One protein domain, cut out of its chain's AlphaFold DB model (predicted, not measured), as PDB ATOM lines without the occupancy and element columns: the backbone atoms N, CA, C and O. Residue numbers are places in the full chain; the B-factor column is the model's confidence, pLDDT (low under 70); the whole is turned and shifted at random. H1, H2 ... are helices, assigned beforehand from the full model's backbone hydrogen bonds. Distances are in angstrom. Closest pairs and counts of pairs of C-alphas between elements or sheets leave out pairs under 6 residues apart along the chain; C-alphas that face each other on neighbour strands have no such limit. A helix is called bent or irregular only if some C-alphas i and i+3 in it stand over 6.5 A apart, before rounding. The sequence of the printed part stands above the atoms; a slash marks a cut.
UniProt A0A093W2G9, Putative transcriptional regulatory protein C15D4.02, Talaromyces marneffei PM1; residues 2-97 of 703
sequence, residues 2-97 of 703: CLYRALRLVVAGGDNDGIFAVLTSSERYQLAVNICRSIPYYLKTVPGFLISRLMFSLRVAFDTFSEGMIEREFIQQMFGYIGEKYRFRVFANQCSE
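What this domain is: This is residues 2 to 97 of the 703 residues of the protein "Putative transcriptional regulatory protein C15D4.02" of Talaromyces marneffei PM1 (UniProt A0A093W2G9). Picture a four-helix bundle running up and down, with the long helix H2 and helix H3 side by side in the middle, H1 on one side of that pair and H4 on the other. The small helix H5 packs on H4 near its last turns, and at one end of the bundle the long loop of residues 12 to 24 reaches outward. The printed part has 96 residues with five named helices, H1 to H5 in chain order, and no named strand; its class is all helix. The whole is compact, with a radius of gyration of the C-alphas of 13.5 A, and spans 41 by 27 by 25 A, only just elongated.

Where its parts are: Find C-alpha 25 at (-13.168, 12.365, -33.121); from there H2, the longest helix, runs through residues 25 to 45 over 31.2 A, with a kink of 28 degrees near residue 39. H3, residues 48 to 64, covers 25.8 A and has a kink of 36 degrees near residue 55. Both are irregular, but only just: C-alphas 37 and 40 in H2 are 6.9 A apart, as are C-alphas 49 and 52 in H3. H1, residues 2 to 11, starts at C-alpha 2, (-6.714, -4.596, -36.330), and is 14.0 A long. H4, residues 70 to 86, is 23.9 A long and ends at C-alpha 86, (-17.684, -20.048, -38.590). H5 is residues 89 to 92.

How they stand to each other: Start with the bundle of H1, H2, H3 and H4, up and down, each running against the one before it. H2 and H3 form a helical hairpin and touch at a shallow tilt of 19 degrees; look at the closest C-alphas, Ala 32 and Ala 61, 4.6 A apart. H1 touches H2 in another hairpin, at 26 degrees, closest at the C-alphas of Cys 2 and Ile 35, 5.2 A. H1 also touches H3, the same way, at 36 degrees, only just steep, with the C-alphas of Ala 6 and Ser 57 closest at 5.0 A. H4 makes a hairpin with H3, at 21 degrees, the C-alphas of Phe 62 and Arg 72 closest at 5.7 A. With residues 71 to 75 alone H4 touches residues 33 to 36 of H2, closest at the C-alphas of Cys 36 and Ile 75, 7.0 A. H5 touches residues 79 to 84 of H4, with the C-alphas of Gly 83 and Phe 91 closest at 4.7 A. H1 and H4 are apart. Every O i to N i+4 pair is within hydrogen-bond range in H1 and H4, against 14 of 17 in H2 and 7 of 13 in H3; H5 is too short for such a pair.

The domain as a whole: The C-alphas farthest apart, those of Asp 17 and Lys 85, are 42.0 A from each other. The printed part has no cut; the link from H1 to H2 is long, the others tight. Mean pLDDT of the printed part is 72.1, and 35 residues are under 70, among them residues 7 to 27.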
ATOM      1  N   CYS A   2      -5.397  -4.813 -36.966       70.88
ATOM      2  CA  CYS A   2      -6.714  -4.596 -36.330       70.88
ATOM      3  C   CYS A   2      -6.619  -4.544 -34.800       70.88
ATOM      4  O   CYS A   2      -7.188  -3.660 -34.172       70.88
ATOM      5  N   LEU A   3      -5.833  -5.454 -34.213       65.31
ATOM      6  CA  LEU A   3      -5.574  -5.479 -32.771       65.31
ATOM      7  C   LEU A   3      -4.855  -4.212 -32.290       65.31
ATOM      8  O   LEU A   3      -5.225  -3.668 -31.264       65.31
ATOM      9  N   TYR A   4      -3.886  -3.715 -33.061       65.38
ATOM     10  CA  TYR A   4      -3.166  -2.473 -32.767       65.38
ATOM     11  C   TYR A   4      -4.093  -1.250 -32.797       65.38
ATOM     12  O   TYR A   4      -4.151  -0.502 -31.828       65.38
ATOM     13  N   ARG A   5      -4.881  -1.091 -33.870       74.44
ATOM     14  CA  ARG A   5      -5.855   0.004 -34.020       74.44
ATOM     15  C   ARG A   5      -6.905  -0.030 -32.908       74.44
ATOM     16  O   ARG A   5      -7.224   1.002 -32.333       74.44
ATOM     17  N   ALA A   6      -7.386  -1.224 -32.562       71.19
ATOM     18  CA  ALA A   6      -8.331  -1.417 -31.469       71.19
ATOM     19  C   ALA A   6      -7.713  -1.100 -30.102       71.19
ATOM     20  O   ALA A   6      -8.347  -0.451 -29.279       71.19
ATOM     21  N   LEU A   7      -6.461  -1.499 -29.866       61.72
ATOM     22  CA  LEU A   7      -5.739  -1.113 -28.658       61.72
ATOM     23  C   LEU A   7      -5.565   0.410 -28.589       61.72
ATOM     24  O   LEU A   7      -5.879   0.974 -27.552       61.72
ATOM     25  N   ARG A   8      -5.189   1.097 -29.682       59.84
ATOM     26  CA  ARG A   8      -5.139   2.576 -29.717       59.84
ATOM     27  C   ARG A   8      -6.487   3.217 -29.378       59.84
ATOM     28  O   ARG A   8      -6.520   4.139 -28.572       59.84
ATOM     29  N   LEU A   9      -7.586   2.714 -29.946       68.56
ATOM     30  CA  LEU A   9      -8.942   3.219 -29.689       68.56
ATOM     31  C   LEU A   9      -9.382   3.070 -28.229       68.56
ATOM     32  O   LEU A   9     -10.035   3.963 -27.694       68.56
ATOM     33  N   VAL A  10      -9.035   1.950 -27.589       63.75
ATOM     34  CA  VAL A  10      -9.357   1.699 -26.175       63.75
ATOM     35  C   VAL A  10      -8.463   2.517 -25.252       63.75
ATOM     36  O   VAL A  10      -8.928   3.053 -24.250       63.75
ATOM     37  N   VAL A  11      -7.176   2.609 -25.581       49.66
ATOM     38  CA  VAL A  11      -6.158   3.197 -24.707       49.66
ATOM     39  C   VAL A  11      -6.216   4.727 -24.703       49.66
ATOM     40  O   VAL A  11      -6.051   5.323 -23.647       49.66
ATOM     41  N   ALA A  12      -6.521   5.365 -25.832       53.28
ATOM     42  CA  ALA A  12      -6.653   6.823 -25.921       53.28
ATOM     43  C   ALA A  12      -8.092   7.330 -25.676       53.28
ATOM     44  O   ALA A  12      -8.429   8.465 -26.008       53.28
ATOM     45  N   GLY A  13      -8.966   6.460 -25.154       43.34
ATOM     46  CA  GLY A  13     -10.390   6.719 -24.967       43.34
ATOM     47  C   GLY A  13     -10.850   6.966 -23.531       43.34
ATOM     48  O   GLY A  13     -12.058   6.996 -23.320       43.34
ATOM     49  N   GLY A  14      -9.937   7.098 -22.566       41.50
ATOM     50  CA  GLY A  14     -10.267   7.352 -21.160       41.50
ATOM     51  C   GLY A  14     -10.226   8.837 -20.806       41.50
ATOM     52  O   GLY A  14      -9.367   9.553 -21.308       41.50
ATOM     53  N   ASP A  15     -11.152   9.262 -19.944       39.47
ATOM     54  CA  ASP A  15     -11.278  10.619 -19.395       39.47
ATOM     55  C   ASP A  15      -9.925  11.262 -19.039       39.47
ATOM     56  O   ASP A  15      -9.103  10.612 -18.396       39.47
ATOM     57  N   ASN A  16      -9.765  12.519 -19.480       38.41
ATOM     58  CA  ASN A  16      -8.806  13.617 -19.227       38.41
ATOM     59  C   ASN A  16      -7.470  13.457 -18.452       38.41
ATOM     60  O   ASN A  16      -6.722  14.428 -18.437       38.41
ATOM     61  N   ASP A  17      -7.083  12.305 -17.903       38.78
ATOM     62  CA  ASP A  17      -5.939  12.178 -16.981       38.78
ATOM     63  C   ASP A  17      -4.911  11.076 -17.355       38.78
ATOM     64  O   ASP A  17      -4.271  10.495 -16.477       38.78
ATOM     65  N   GLY A  18      -4.682  10.749 -18.640       38.94
ATOM     66  CA  GLY A  18      -3.683   9.714 -18.980       38.94
ATOM     67  C   GLY A  18      -3.013   9.753 -20.362       38.94
ATOM     68  O   GLY A  18      -3.693   9.650 -21.371       38.94
ATOM     69  N   ILE A  19      -1.665   9.782 -20.343       40.69
ATOM     70  CA  ILE A  19      -0.575   9.387 -21.292       40.69
ATOM     71  C   ILE A  19      -0.766   9.525 -22.812       40.69
ATOM     72  O   ILE A  19       0.182   9.908 -23.492       40.69
ATOM     73  N   PHE A  20      -1.913   9.185 -23.385       40.75
ATOM     74  CA  PHE A  20      -2.120   9.254 -24.826       40.75
ATOM     75  C   PHE A  20      -2.979  10.468 -25.135       40.75
ATOM     76  O   PHE A  20      -4.029  10.641 -24.524       40.75
ATOM     77  N   ALA A  21      -2.527  11.298 -26.082       47.56
ATOM     78  CA  ALA A  21      -3.341  12.383 -26.616       47.56
ATOM     79  C   ALA A  21      -4.758  11.855 -26.868       47.56
ATOM     80  O   ALA A  21      -4.914  10.807 -27.508       47.56
ATOM     81  N   VAL A  22      -5.761  12.538 -26.308       56.16
ATOM     82  CA  VAL A  22      -7.168  12.232 -26.561       56.16
ATOM     83  C   VAL A  22      -7.321  12.237 -28.072       56.16
ATOM     84  O   VAL A  22      -7.172  13.283 -28.701       56.16
ATOM     85  N   LEU A  23      -7.531  11.056 -28.659       55.78
ATOM     86  CA  LEU A  23      -7.709  10.955 -30.101       55.78
ATOM     87  C   LEU A  23      -8.863  11.878 -30.473       55.78
ATOM     88  O   LEU A  23      -9.954  11.768 -29.898       55.78
ATOM     89  N   THR A  24      -8.634  12.756 -31.443       64.50
ATOM     90  CA  THR A  24      -9.710  13.574 -31.993       64.50
ATOM     91  C   THR A  24     -10.811  12.659 -32.526       64.50
ATOM     92  O   THR A  24     -10.561  11.519 -32.936       64.50
ATOM     93  N   SER A  25     -12.052  13.143 -32.567       65.12
ATOM     94  CA  SER A  25     -13.168  12.365 -33.121       65.12
ATOM     95  C   SER A  25     -12.871  11.864 -34.544       65.12
ATOM     96  O   SER A  25     -13.250  10.746 -34.891       65.12
ATOM     97  N   SER A  26     -12.120  12.648 -35.327       67.81
ATOM     98  CA  SER A  26     -11.648  12.282 -36.668       67.81
ATOM     99  C   SER A  26     -10.662  11.105 -36.648       67.81
ATOM    100  O   SER A  26     -10.848  10.126 -37.370       67.81
ATOM    101  N   GLU A  27      -9.653  11.123 -35.773       67.88
ATOM    102  CA  GLU A  27      -8.673  10.032 -35.664       67.88
ATOM    103  C   GLU A  27      -9.293   8.737 -35.129       67.88
ATOM    104  O   GLU A  27      -8.963   7.646 -35.607       67.88
ATOM    105  N   ARG A  28     -10.221   8.833 -34.164       74.56
ATOM    106  CA  ARG A  28     -10.971   7.668 -33.660       74.56
ATOM    107  C   ARG A  28     -11.795   7.040 -34.772       74.56
ATOM    108  O   ARG A  28     -11.727   5.828 -34.985       74.56
ATOM    109  N   TYR A  29     -12.518   7.870 -35.519       80.56
ATOM    110  CA  TYR A  29     -13.270   7.421 -36.680       80.56
ATOM    111  C   TYR A  29     -12.344   6.746 -37.704       80.56
ATOM    112  O   TYR A  29     -12.594   5.608 -38.099       80.56
ATOM    113  N   GLN A  30     -11.210   7.363 -38.049       79.12
ATOM    114  CA  GLN A  30     -10.277   6.810 -39.030       79.12
ATOM    115  C   GLN A  30      -9.678   5.463 -38.593       79.12
ATOM    116  O   GLN A  30      -9.581   4.535 -39.401       79.12
ATOM    117  N   LEU A  31      -9.304   5.310 -37.319       77.44
ATOM    118  CA  LEU A  31      -8.810   4.042 -36.772       77.44
ATOM    119  C   LEU A  31      -9.880   2.942 -36.821       77.44
ATOM    120  O   LEU A  31      -9.563   1.811 -37.206       77.44
ATOM    121  N   ALA A  32     -11.131   3.267 -36.483       82.81
ATOM    122  CA  ALA A  32     -12.252   2.331 -36.535       82.81
ATOM    123  C   ALA A  32     -12.590   1.927 -37.983       82.81
ATOM    124  O   ALA A  32     -12.699   0.737 -38.281       82.81
ATOM    125  N   VAL A  33     -12.626   2.881 -38.920       85.25
ATOM    126  CA  VAL A  33     -12.817   2.626 -40.363       85.25
ATOM    127  C   VAL A  33     -11.706   1.739 -40.914       85.25
ATOM    128  O   VAL A  33     -11.937   0.809 -41.690       85.25
ATOM    129  N   ASN A  34     -10.475   1.985 -40.488       78.75
ATOM    130  CA  ASN A  34      -9.334   1.185 -40.890       78.75
ATOM    131  C   ASN A  34      -9.410  -0.255 -40.344       78.75
ATOM    132  O   ASN A  34      -8.890  -1.175 -40.983       78.75
ATOM    133  N   ILE A  35     -10.063  -0.493 -39.200       84.75
ATOM    134  CA  ILE A  35     -10.429  -1.854 -38.779       84.75
ATOM    135  C   ILE A  35     -11.440  -2.429 -39.778       84.75
ATOM    136  O   ILE A  35     -11.157  -3.494 -40.331       84.75
ATOM    137  N   CYS A  36     -12.520  -1.705 -40.104       85.69
ATOM    138  CA  CYS A  36     -13.542  -2.137 -41.071       85.69
ATOM    139  C   CYS A  36     -12.944  -2.611 -42.403       85.69
ATOM    140  O   CYS A  36     -13.192  -3.733 -42.846       85.69
ATOM    141  N   ARG A  37     -12.075  -1.792 -43.005       82.31
ATOM    142  CA  ARG A  37     -11.434  -2.067 -44.305       82.31
ATOM    143  C   ARG A  37     -10.563  -3.324 -44.311       82.31
ATOM    144  O   ARG A  37     -10.403  -3.964 -45.344       82.31
ATOM    145  N   SER A  38      -9.999  -3.693 -43.164       81.06
ATOM    146  CA  SER A  38      -9.061  -4.819 -43.061       81.06
ATOM    147  C   SER A  38      -9.728  -6.187 -42.850       81.06
ATOM    148  O   SER A  38      -9.114  -7.220 -43.130       81.06
ATOM    149  N   ILE A  39     -10.986  -6.220 -42.391       82.62
ATOM    150  CA  ILE A  39     -11.702  -7.465 -42.062       82.62
ATOM    151  C   ILE A  39     -11.941  -8.347 -43.295       82.62
ATOM    152  O   ILE A  39     -11.648  -9.539 -43.200       82.62
ATOM    153  N   PRO A  40     -12.411  -7.840 -44.458       78.69
ATOM    154  CA  PRO A  40     -12.714  -8.703 -45.601       78.69
ATOM    155  C   PRO A  40     -11.498  -9.499 -46.085       78.69
ATOM    156  O   PRO A  40     -11.613 -10.682 -46.397       78.69
ATOM    157  N   TYR A  41     -10.320  -8.869 -46.101       75.31
ATOM    158  CA  TYR A  41      -9.066  -9.543 -46.436       75.31
ATOM    159  C   TYR A  41      -8.709 -10.618 -45.399       75.31
ATOM    160  O   TYR A  41      -8.371 -11.746 -45.764       75.31
ATOM    161  N   TYR A  42      -8.845 -10.304 -44.108       74.50
ATOM    162  CA  TYR A  42      -8.582 -11.248 -43.019       74.50
ATOM    163  C   TYR A  42      -9.488 -12.486 -43.103       74.50
ATOM    164  O   TYR A  42      -9.011 -13.613 -43.006       74.50
ATOM    165  N   LEU A  43     -10.786 -12.301 -43.365       78.31
ATOM    166  CA  LEU A  43     -11.752 -13.399 -43.491       78.31
ATOM    167  C   LEU A  43     -11.505 -14.301 -44.710       78.31
ATOM    168  O   LEU A  43     -11.957 -15.448 -44.720       78.31
ATOM    169  N   LYS A  44     -10.819 -13.796 -45.742       75.31
ATOM    170  CA  LYS A  44     -10.451 -14.570 -46.938       75.31
ATOM    171  C   LYS A  44      -9.150 -15.354 -46.766       75.31
ATOM    172  O   LYS A  44      -8.990 -16.385 -47.406       75.31
ATOM    173  N   THR A  45      -8.228 -14.871 -45.935       68.19
ATOM    174  CA  THR A  45      -6.843 -15.373 -45.888       68.19
ATOM    175  C   THR A  45      -6.506 -16.168 -44.630       68.19
ATOM    176  O   THR A  45      -5.552 -16.944 -44.634       68.19
ATOM    177  N   VAL A  46      -7.263 -15.997 -43.545       62.31
ATOM    178  CA  VAL A  46      -6.894 -16.537 -42.233       62.31
ATOM    179  C   VAL A  46      -7.630 -17.849 -41.919       62.31
ATOM    180  O   VAL A  46      -8.843 -17.941 -42.122       62.31
ATOM    181  N   PRO A  47      -6.939 -18.862 -41.356       65.44
ATOM    182  CA  PRO A  47      -7.575 -20.086 -40.876       65.44
ATOM    183  C   PRO A  47      -8.692 -19.823 -39.853       65.44
ATOM    184  O   PRO A  47      -8.521 -19.043 -38.915       65.44
ATOM    185  N   GLY A  48      -9.814 -20.540 -39.979       58.53
ATOM    186  CA  GLY A  48     -11.035 -20.301 -39.192       58.53
ATOM    187  C   GLY A  48     -10.859 -20.298 -37.665       58.53
ATOM    188  O   GLY A  48     -11.571 -19.587 -36.964       58.53
ATOM    189  N   PHE A  49      -9.869 -21.016 -37.124       60.16
ATOM    190  CA  PHE A  49      -9.598 -21.048 -35.679       60.16
ATOM    191  C   PHE A  49      -9.008 -19.742 -35.118       60.16
ATOM    192  O   PHE A  49      -9.004 -19.550 -33.902       60.16
ATOM    193  N   LEU A  50      -8.510 -18.840 -35.972       63.62
ATOM    194  CA  LEU A  50      -7.980 -17.531 -35.568       63.62
ATOM    195  C   LEU A  50      -9.027 -16.412 -35.641       63.62
ATOM    196  O   LEU A  50      -8.756 -15.305 -35.182       63.62
ATOM    197  N   ILE A  51     -10.230 -16.693 -36.155       72.69
ATOM    198  CA  ILE A  51     -11.330 -15.725 -36.300       72.69
ATOM    199  C   ILE A  51     -11.754 -15.126 -34.954       72.69
ATOM    200  O   ILE A  51     -12.083 -13.945 -34.880       72.69
ATOM    201  N   SER A  52     -11.652 -15.890 -33.862       69.44
ATOM    202  CA  SER A  52     -11.925 -15.409 -32.499       69.44
ATOM    203  C   SER A  52     -11.047 -14.222 -32.081       69.44
ATOM    204  O   SER A  52     -11.462 -13.413 -31.255       69.44
ATOM    205  N   ARG A  53      -9.868 -14.042 -32.694       69.50
ATOM    206  CA  ARG A  53      -8.985 -12.890 -32.434       69.50
ATOM    207  C   ARG A  53      -9.557 -11.566 -32.946       69.50
ATOM    208  O   ARG A  53      -9.096 -10.514 -32.513       69.50
ATOM    209  N   LEU A  54     -10.557 -11.600 -33.830       78.56
ATOM    210  CA  LEU A  54     -11.248 -10.401 -34.307       78.56
ATOM    211  C   LEU A  54     -12.283  -9.869 -33.315       78.56
ATOM    212  O   LEU A  54     -12.677  -8.717 -33.456       78.56
ATOM    213  N   MET A  55     -12.706 -10.659 -32.319       77.12
ATOM    214  CA  MET A  55     -13.774 -10.270 -31.388       77.12
ATOM    215  C   MET A  55     -13.521  -8.905 -30.753       77.12
ATOM    216  O   MET A  55     -14.367  -8.022 -30.838       77.12
ATOM    217  N   PHE A  56     -12.337  -8.728 -30.164       77.12
ATOM    218  CA  PHE A  56     -11.958  -7.475 -29.522       77.12
ATOM    219  C   PHE A  56     -11.908  -6.322 -30.529       77.12
ATOM    220  O   PHE A  56     -12.533  -5.292 -30.311       77.12
ATOM    221  N   SER A  57     -11.221  -6.501 -31.661       82.44
ATOM    222  CA  SER A  57     -11.060  -5.426 -32.644       82.44
ATOM    223  C   SER A  57     -12.372  -4.969 -33.268       82.44
ATOM    224  O   SER A  57     -12.586  -3.772 -33.426       82.44
ATOM    225  N   LEU A  58     -13.244  -5.917 -33.605       85.31
ATOM    226  CA  LEU A  58     -14.560  -5.626 -34.157       85.31
ATOM    227  C   LEU A  58     -15.465  -4.961 -33.132       85.31
ATOM    228  O   LEU A  58     -16.158  -4.012 -33.475       85.31
ATOM    229  N   ARG A  59     -15.434  -5.425 -31.876       86.75
ATOM    230  CA  ARG A  59     -16.239  -4.832 -30.807       86.75
ATOM    231  C   ARG A  59     -15.828  -3.391 -30.533       86.75
ATOM    232  O   ARG A  59     -16.680  -2.519 -30.497       86.75
ATOM    233  N   VAL A  60     -14.528  -3.135 -30.427       79.19
ATOM    234  CA  VAL A  60     -14.004  -1.782 -30.214       79.19
ATOM    235  C   VAL A  60     -14.361  -0.852 -31.375       79.19
ATOM    236  O   VAL A  60     -14.773   0.281 -31.143       79.19
ATOM    237  N   ALA A  61     -14.237  -1.317 -32.622       84.19
ATOM    238  CA  ALA A  61     -14.636  -0.524 -33.783       84.19
ATOM    239  C   ALA A  61     -16.150  -0.254 -33.788       84.19
ATOM    240  O   ALA A  61     -16.560   0.879 -34.007       84.19
ATOM    241  N   PHE A  62     -16.969  -1.266 -33.476       86.25
ATOM    242  CA  PHE A  62     -18.424  -1.139 -33.362       86.25
ATOM    243  C   PHE A  62     -18.831  -0.090 -32.323       86.25
ATOM    244  O   PHE A  62     -19.656   0.769 -32.615       86.25
ATOM    245  N   ASP A  63     -18.205  -0.130 -31.145       82.75
ATOM    246  CA  ASP A  63     -18.467   0.800 -30.042       82.75
ATOM    247  C   ASP A  63     -17.959   2.228 -30.324       82.75
ATOM    248  O   ASP A  63     -18.350   3.165 -29.635       82.75
ATOM    249  N   THR A  64     -17.099   2.412 -31.334       81.88
ATOM    250  CA  THR A  64     -16.581   3.735 -31.726       81.88
ATOM    251  C   THR A  64     -17.544   4.492 -32.647       81.88
ATOM    252  O   THR A  64     -17.496   5.720 -32.695       81.88
ATOM    253  N   PHE A  65     -18.415   3.797 -33.383       84.81
ATOM    254  CA  PHE A  65     -19.356   4.426 -34.312       84.81
ATOM    255  C   PHE A  65     -20.692   4.760 -33.638       84.81
ATOM    256  O   PHE A  65     -21.229   3.977 -32.852       84.81
ATOM    257  N   SER A  66     -21.276   5.904 -33.990       82.25
ATOM    258  CA  SER A  66     -22.622   6.293 -33.549       82.25
ATOM    259  C   SER A  66     -23.709   5.438 -34.215       82.25
ATOM    260  O   SER A  66     -23.479   4.792 -35.240       82.25
ATOM    261  N   GLU A  67     -24.908   5.413 -33.630       81.25
ATOM    262  CA  GLU A  67     -26.064   4.738 -34.236       81.25
ATOM    263  C   GLU A  67     -26.473   5.414 -35.554       81.25
ATOM    264  O   GLU A  67     -26.381   6.633 -35.685       81.25
ATOM    265  N   GLY A  68     -26.884   4.615 -36.545       78.94
ATOM    266  CA  GLY A  68     -27.257   5.088 -37.887       78.94
ATOM    267  C   GLY A  68     -26.090   5.314 -38.860       78.94
ATOM    268  O   GLY A  68     -26.321   5.689 -40.005       78.94
ATOM    269  N   MET A  69     -24.839   5.083 -38.442       86.12
ATOM    270  CA  MET A  69     -23.685   5.134 -39.350       86.12
ATOM    271  C   MET A  69     -23.568   3.855 -40.187       86.12
ATOM    272  O   MET A  69     -23.640   2.744 -39.653       86.12
ATOM    273  N   ILE A  70     -23.275   4.013 -41.481       87.00
ATOM    274  CA  ILE A  70     -23.108   2.909 -42.443       87.00
ATOM    275  C   ILE A  70     -22.005   1.941 -41.985       87.00
ATOM    276  O   ILE A  70     -22.113   0.728 -42.146       87.00
ATOM    277  N   GLU A  71     -20.942   2.447 -41.361       89.25
ATOM    278  CA  GLU A  71     -19.838   1.630 -40.857       89.25
ATOM    279  C   GLU A  71     -20.242   0.759 -39.665       89.25
ATOM    280  O   GLU A  71     -19.742  -0.361 -39.522       89.25
ATOM    281  N   ARG A  72     -21.166   1.240 -38.823       87.06
ATOM    282  CA  ARG A  72     -21.703   0.463 -37.700       87.06
ATOM    283  C   ARG A  72     -22.606  -0.657 -38.202       87.06
ATOM    284  O   ARG A  72     -22.466  -1.792 -37.742       87.06
ATOM    285  N   GLU A  73     -23.456  -0.364 -39.186       87.06
ATOM    286  CA  GLU A  73     -24.272  -1.368 -39.881       87.06
ATOM    287  C   GLU A  73     -23.397  -2.412 -40.582       87.06
ATOM    288  O   GLU A  73     -23.640  -3.613 -40.467       87.06
ATOM    289  N   PHE A  74     -22.318  -1.978 -41.238       88.75
ATOM    290  CA  PHE A  74     -21.347  -2.875 -41.854       88.75
ATOM    291  C   PHE A  74     -20.718  -3.833 -40.832       88.75
ATOM    292  O   PHE A  74     -20.671  -5.041 -41.073       88.75
ATOM    293  N   ILE A  75     -20.262  -3.342 -39.669       87.38
ATOM    294  CA  ILE A  75     -19.720  -4.229 -38.626       87.38
ATOM    295  C   ILE A  75     -20.805  -5.170 -38.087       87.38
ATOM    296  O   ILE A  75     -20.525  -6.346 -37.853       87.38
ATOM    297  N   GLN A  76     -22.040  -4.697 -37.923       88.00
ATOM    298  CA  GLN A  76     -23.163  -5.532 -37.500       88.00
ATOM    299  C   GLN A  76     -23.436  -6.676 -38.488       88.00
ATOM    300  O   GLN A  76     -23.601  -7.825 -38.073       88.00
ATOM    301  N   GLN A  77     -23.404  -6.398 -39.792       87.38
ATOM    302  CA  GLN A  77     -23.501  -7.423 -40.834       87.38
ATOM    303  C   GLN A  77     -22.302  -8.381 -40.798       87.38
ATOM    304  O   GLN A  77     -22.471  -9.592 -40.940       87.38
ATOM    305  N   MET A  78     -21.090  -7.873 -40.546       86.38
ATOM    306  CA  MET A  78     -19.892  -8.706 -40.390       86.38
ATOM    307  C   MET A  78     -19.975  -9.636 -39.181       86.38
ATOM    308  O   MET A  78     -19.572 -10.794 -39.279       86.38
ATOM    309  N   PHE A  79     -20.522  -9.171 -38.059       86.44
ATOM    310  CA  PHE A  79     -20.796 -10.005 -36.895       86.44
ATOM    311  C   PHE A  79     -21.735 -11.171 -37.235       86.44
ATOM    312  O   PHE A  79     -21.401 -12.320 -36.932       86.44
ATOM    313  N   GLY A  80     -22.834 -10.903 -37.948       83.00
ATOM    314  CA  GLY A  80     -23.738 -11.942 -38.453       83.00
ATOM    315  C   GLY A  80     -23.030 -12.930 -39.384       83.00
ATOM    316  O   GLY A  80     -23.004 -14.130 -39.113       83.00
ATOM    317  N   TYR A  81     -22.344 -12.419 -40.411       85.44
ATOM    318  CA  TYR A  81     -21.619 -13.234 -41.389       85.44
ATOM    319  C   TYR A  81     -20.565 -14.145 -40.744       85.44
ATOM    320  O   TYR A  81     -20.466 -15.325 -41.078       85.44
ATOM    321  N   ILE A  82     -19.768 -13.621 -39.808       83.38
ATOM    322  CA  ILE A  82     -18.748 -14.403 -39.096       83.38
ATOM    323  C   ILE A  82     -19.407 -15.459 -38.202       83.38
ATOM    324  O   ILE A  82     -18.949 -16.606 -38.168       83.38
ATOM    325  N   GLY A  83     -20.471 -15.078 -37.490       80.56
ATOM    326  CA  GLY A  83     -21.235 -15.972 -36.627       80.56
ATOM    327  C   GLY A  83     -21.807 -17.165 -37.388       80.56
ATOM    328  O   GLY A  83     -21.646 -18.300 -36.938       80.56
ATOM    329  N   GLU A  84     -22.390 -16.927 -38.563       81.94
ATOM    330  CA  GLU A  84     -22.955 -17.962 -39.433       81.94
ATOM    331  C   GLU A  84     -21.870 -18.816 -40.098       81.94
ATOM    332  O   GLU A  84     -21.869 -20.042 -39.963       81.94
ATOM    333  N   LYS A  85     -20.895 -18.180 -40.761       81.88
ATOM    334  CA  LYS A  85     -19.854 -18.872 -41.535       81.88
ATOM    335  C   LYS A  85     -18.965 -19.770 -40.679       81.88
ATOM    336  O   LYS A  85     -18.590 -20.855 -41.117       81.88
ATOM    337  N   TYR A  86     -18.603 -19.322 -39.476       79.12
ATOM    338  CA  TYR A  86     -17.684 -20.048 -38.590       79.12
ATOM    339  C   TYR A  86     -18.386 -20.700 -37.388       79.12
ATOM    340  O   TYR A  86     -17.714 -21.293 -36.546       79.12
ATOM    341  N   ARG A  87     -19.725 -20.617 -37.303       73.88
ATOM    342  CA  ARG A  87     -20.554 -21.151 -36.204       73.88
ATOM    343  C   ARG A  87     -20.136 -20.659 -34.809       73.88
ATOM    344  O   ARG A  87     -20.277 -21.372 -33.815       73.88
ATOM    345  N   PHE A  88     -19.645 -19.424 -34.711       75.12
ATOM    346  CA  PHE A  88     -19.275 -18.808 -33.438       75.12
ATOM    347  C   PHE A  88     -20.414 -17.940 -32.894       75.12
ATOM    348  O   PHE A  88     -20.572 -16.783 -33.277       75.12
ATOM    349  N   ARG A  89     -21.171 -18.483 -31.931       66.12
ATOM    350  CA  ARG A  89     -22.330 -17.808 -31.307       66.12
ATOM    351  C   ARG A  89     -22.011 -16.437 -30.698       66.12
ATOM    352  O   ARG A  89     -22.882 -15.580 -30.662       66.12
ATOM    353  N   VAL A  90     -20.768 -16.215 -30.273       70.19
ATOM    354  CA  VAL A  90     -20.323 -14.938 -29.686       70.19
ATOM    355  C   VAL A  90     -20.278 -13.795 -30.708       70.19
ATOM    356  O   VAL A  90     -20.276 -12.634 -30.336       70.19
ATOM    357  N   PHE A  91     -20.268 -14.077 -32.010       77.75
ATOM    358  CA  PHE A  91     -20.416 -13.021 -33.012       77.75
ATOM    359  C   PHE A  91     -21.888 -12.752 -33.349       77.75
ATOM    360  O   PHE A  91     -22.234 -11.623 -33.670       77.75
ATOM    361  N   ALA A  92     -22.778 -13.735 -33.175       68.00
ATOM    362  CA  ALA A  92     -24.214 -13.563 -33.416       68.00
ATOM    363  C   ALA A  92     -24.868 -12.553 -32.454       68.00
ATOM    364  O   ALA A  92     -25.842 -11.901 -32.815       68.00
ATOM    365  N   ASN A  93     -24.310 -12.372 -31.253       72.81
ATOM    366  CA  ASN A  93     -24.729 -11.333 -30.309       72.81
ATOM    367  C   ASN A  93     -23.849 -10.067 -30.380       72.81
ATOM    368  O   ASN A  93     -23.743  -9.341 -29.395       72.81
ATOM    369  N   GLN A  94     -23.187  -9.799 -31.513       76.88
ATOM    370  CA  GLN A  94     -22.305  -8.633 -31.704       76.88
ATOM    371  C   GLN A  94     -21.180  -8.535 -30.656       76.88
ATOM    372  O   GLN A  94     -20.768  -7.440 -30.253       76.88
ATOM    373  N   CYS A  95     -20.723  -9.686 -30.151       70.31
ATOM    374  CA  CYS A  95     -19.767  -9.781 -29.052       70.31
ATOM    375  C   CYS A  95     -20.214  -9.037 -27.774       70.31
ATOM    376  O   CYS A  95     -19.366  -8.666 -26.961       70.31
ATOM    377  N   SER A  96     -21.521  -8.806 -27.596       62.22
ATOM    378  CA  SER A  96     -22.111  -8.283 -26.360       62.22
ATOM    379  C   SER A  96     -22.402  -9.437 -25.394       62.22
ATOM    380  O   SER A  96     -22.771 -10.532 -25.808       62.22
ATOM    381  N   GLU A  97     -22.170  -9.254 -24.095       45.88
ATOM    382  CA  GLU A  97     -22.494 -10.290 -23.106       45.88
ATOM    383  C   GLU A  97     -24.014 -10.450 -22.958       45.88
ATOM    384  O   GLU A  97     -24.731  -9.472 -22.768       45.88
TER     385      GLU A  97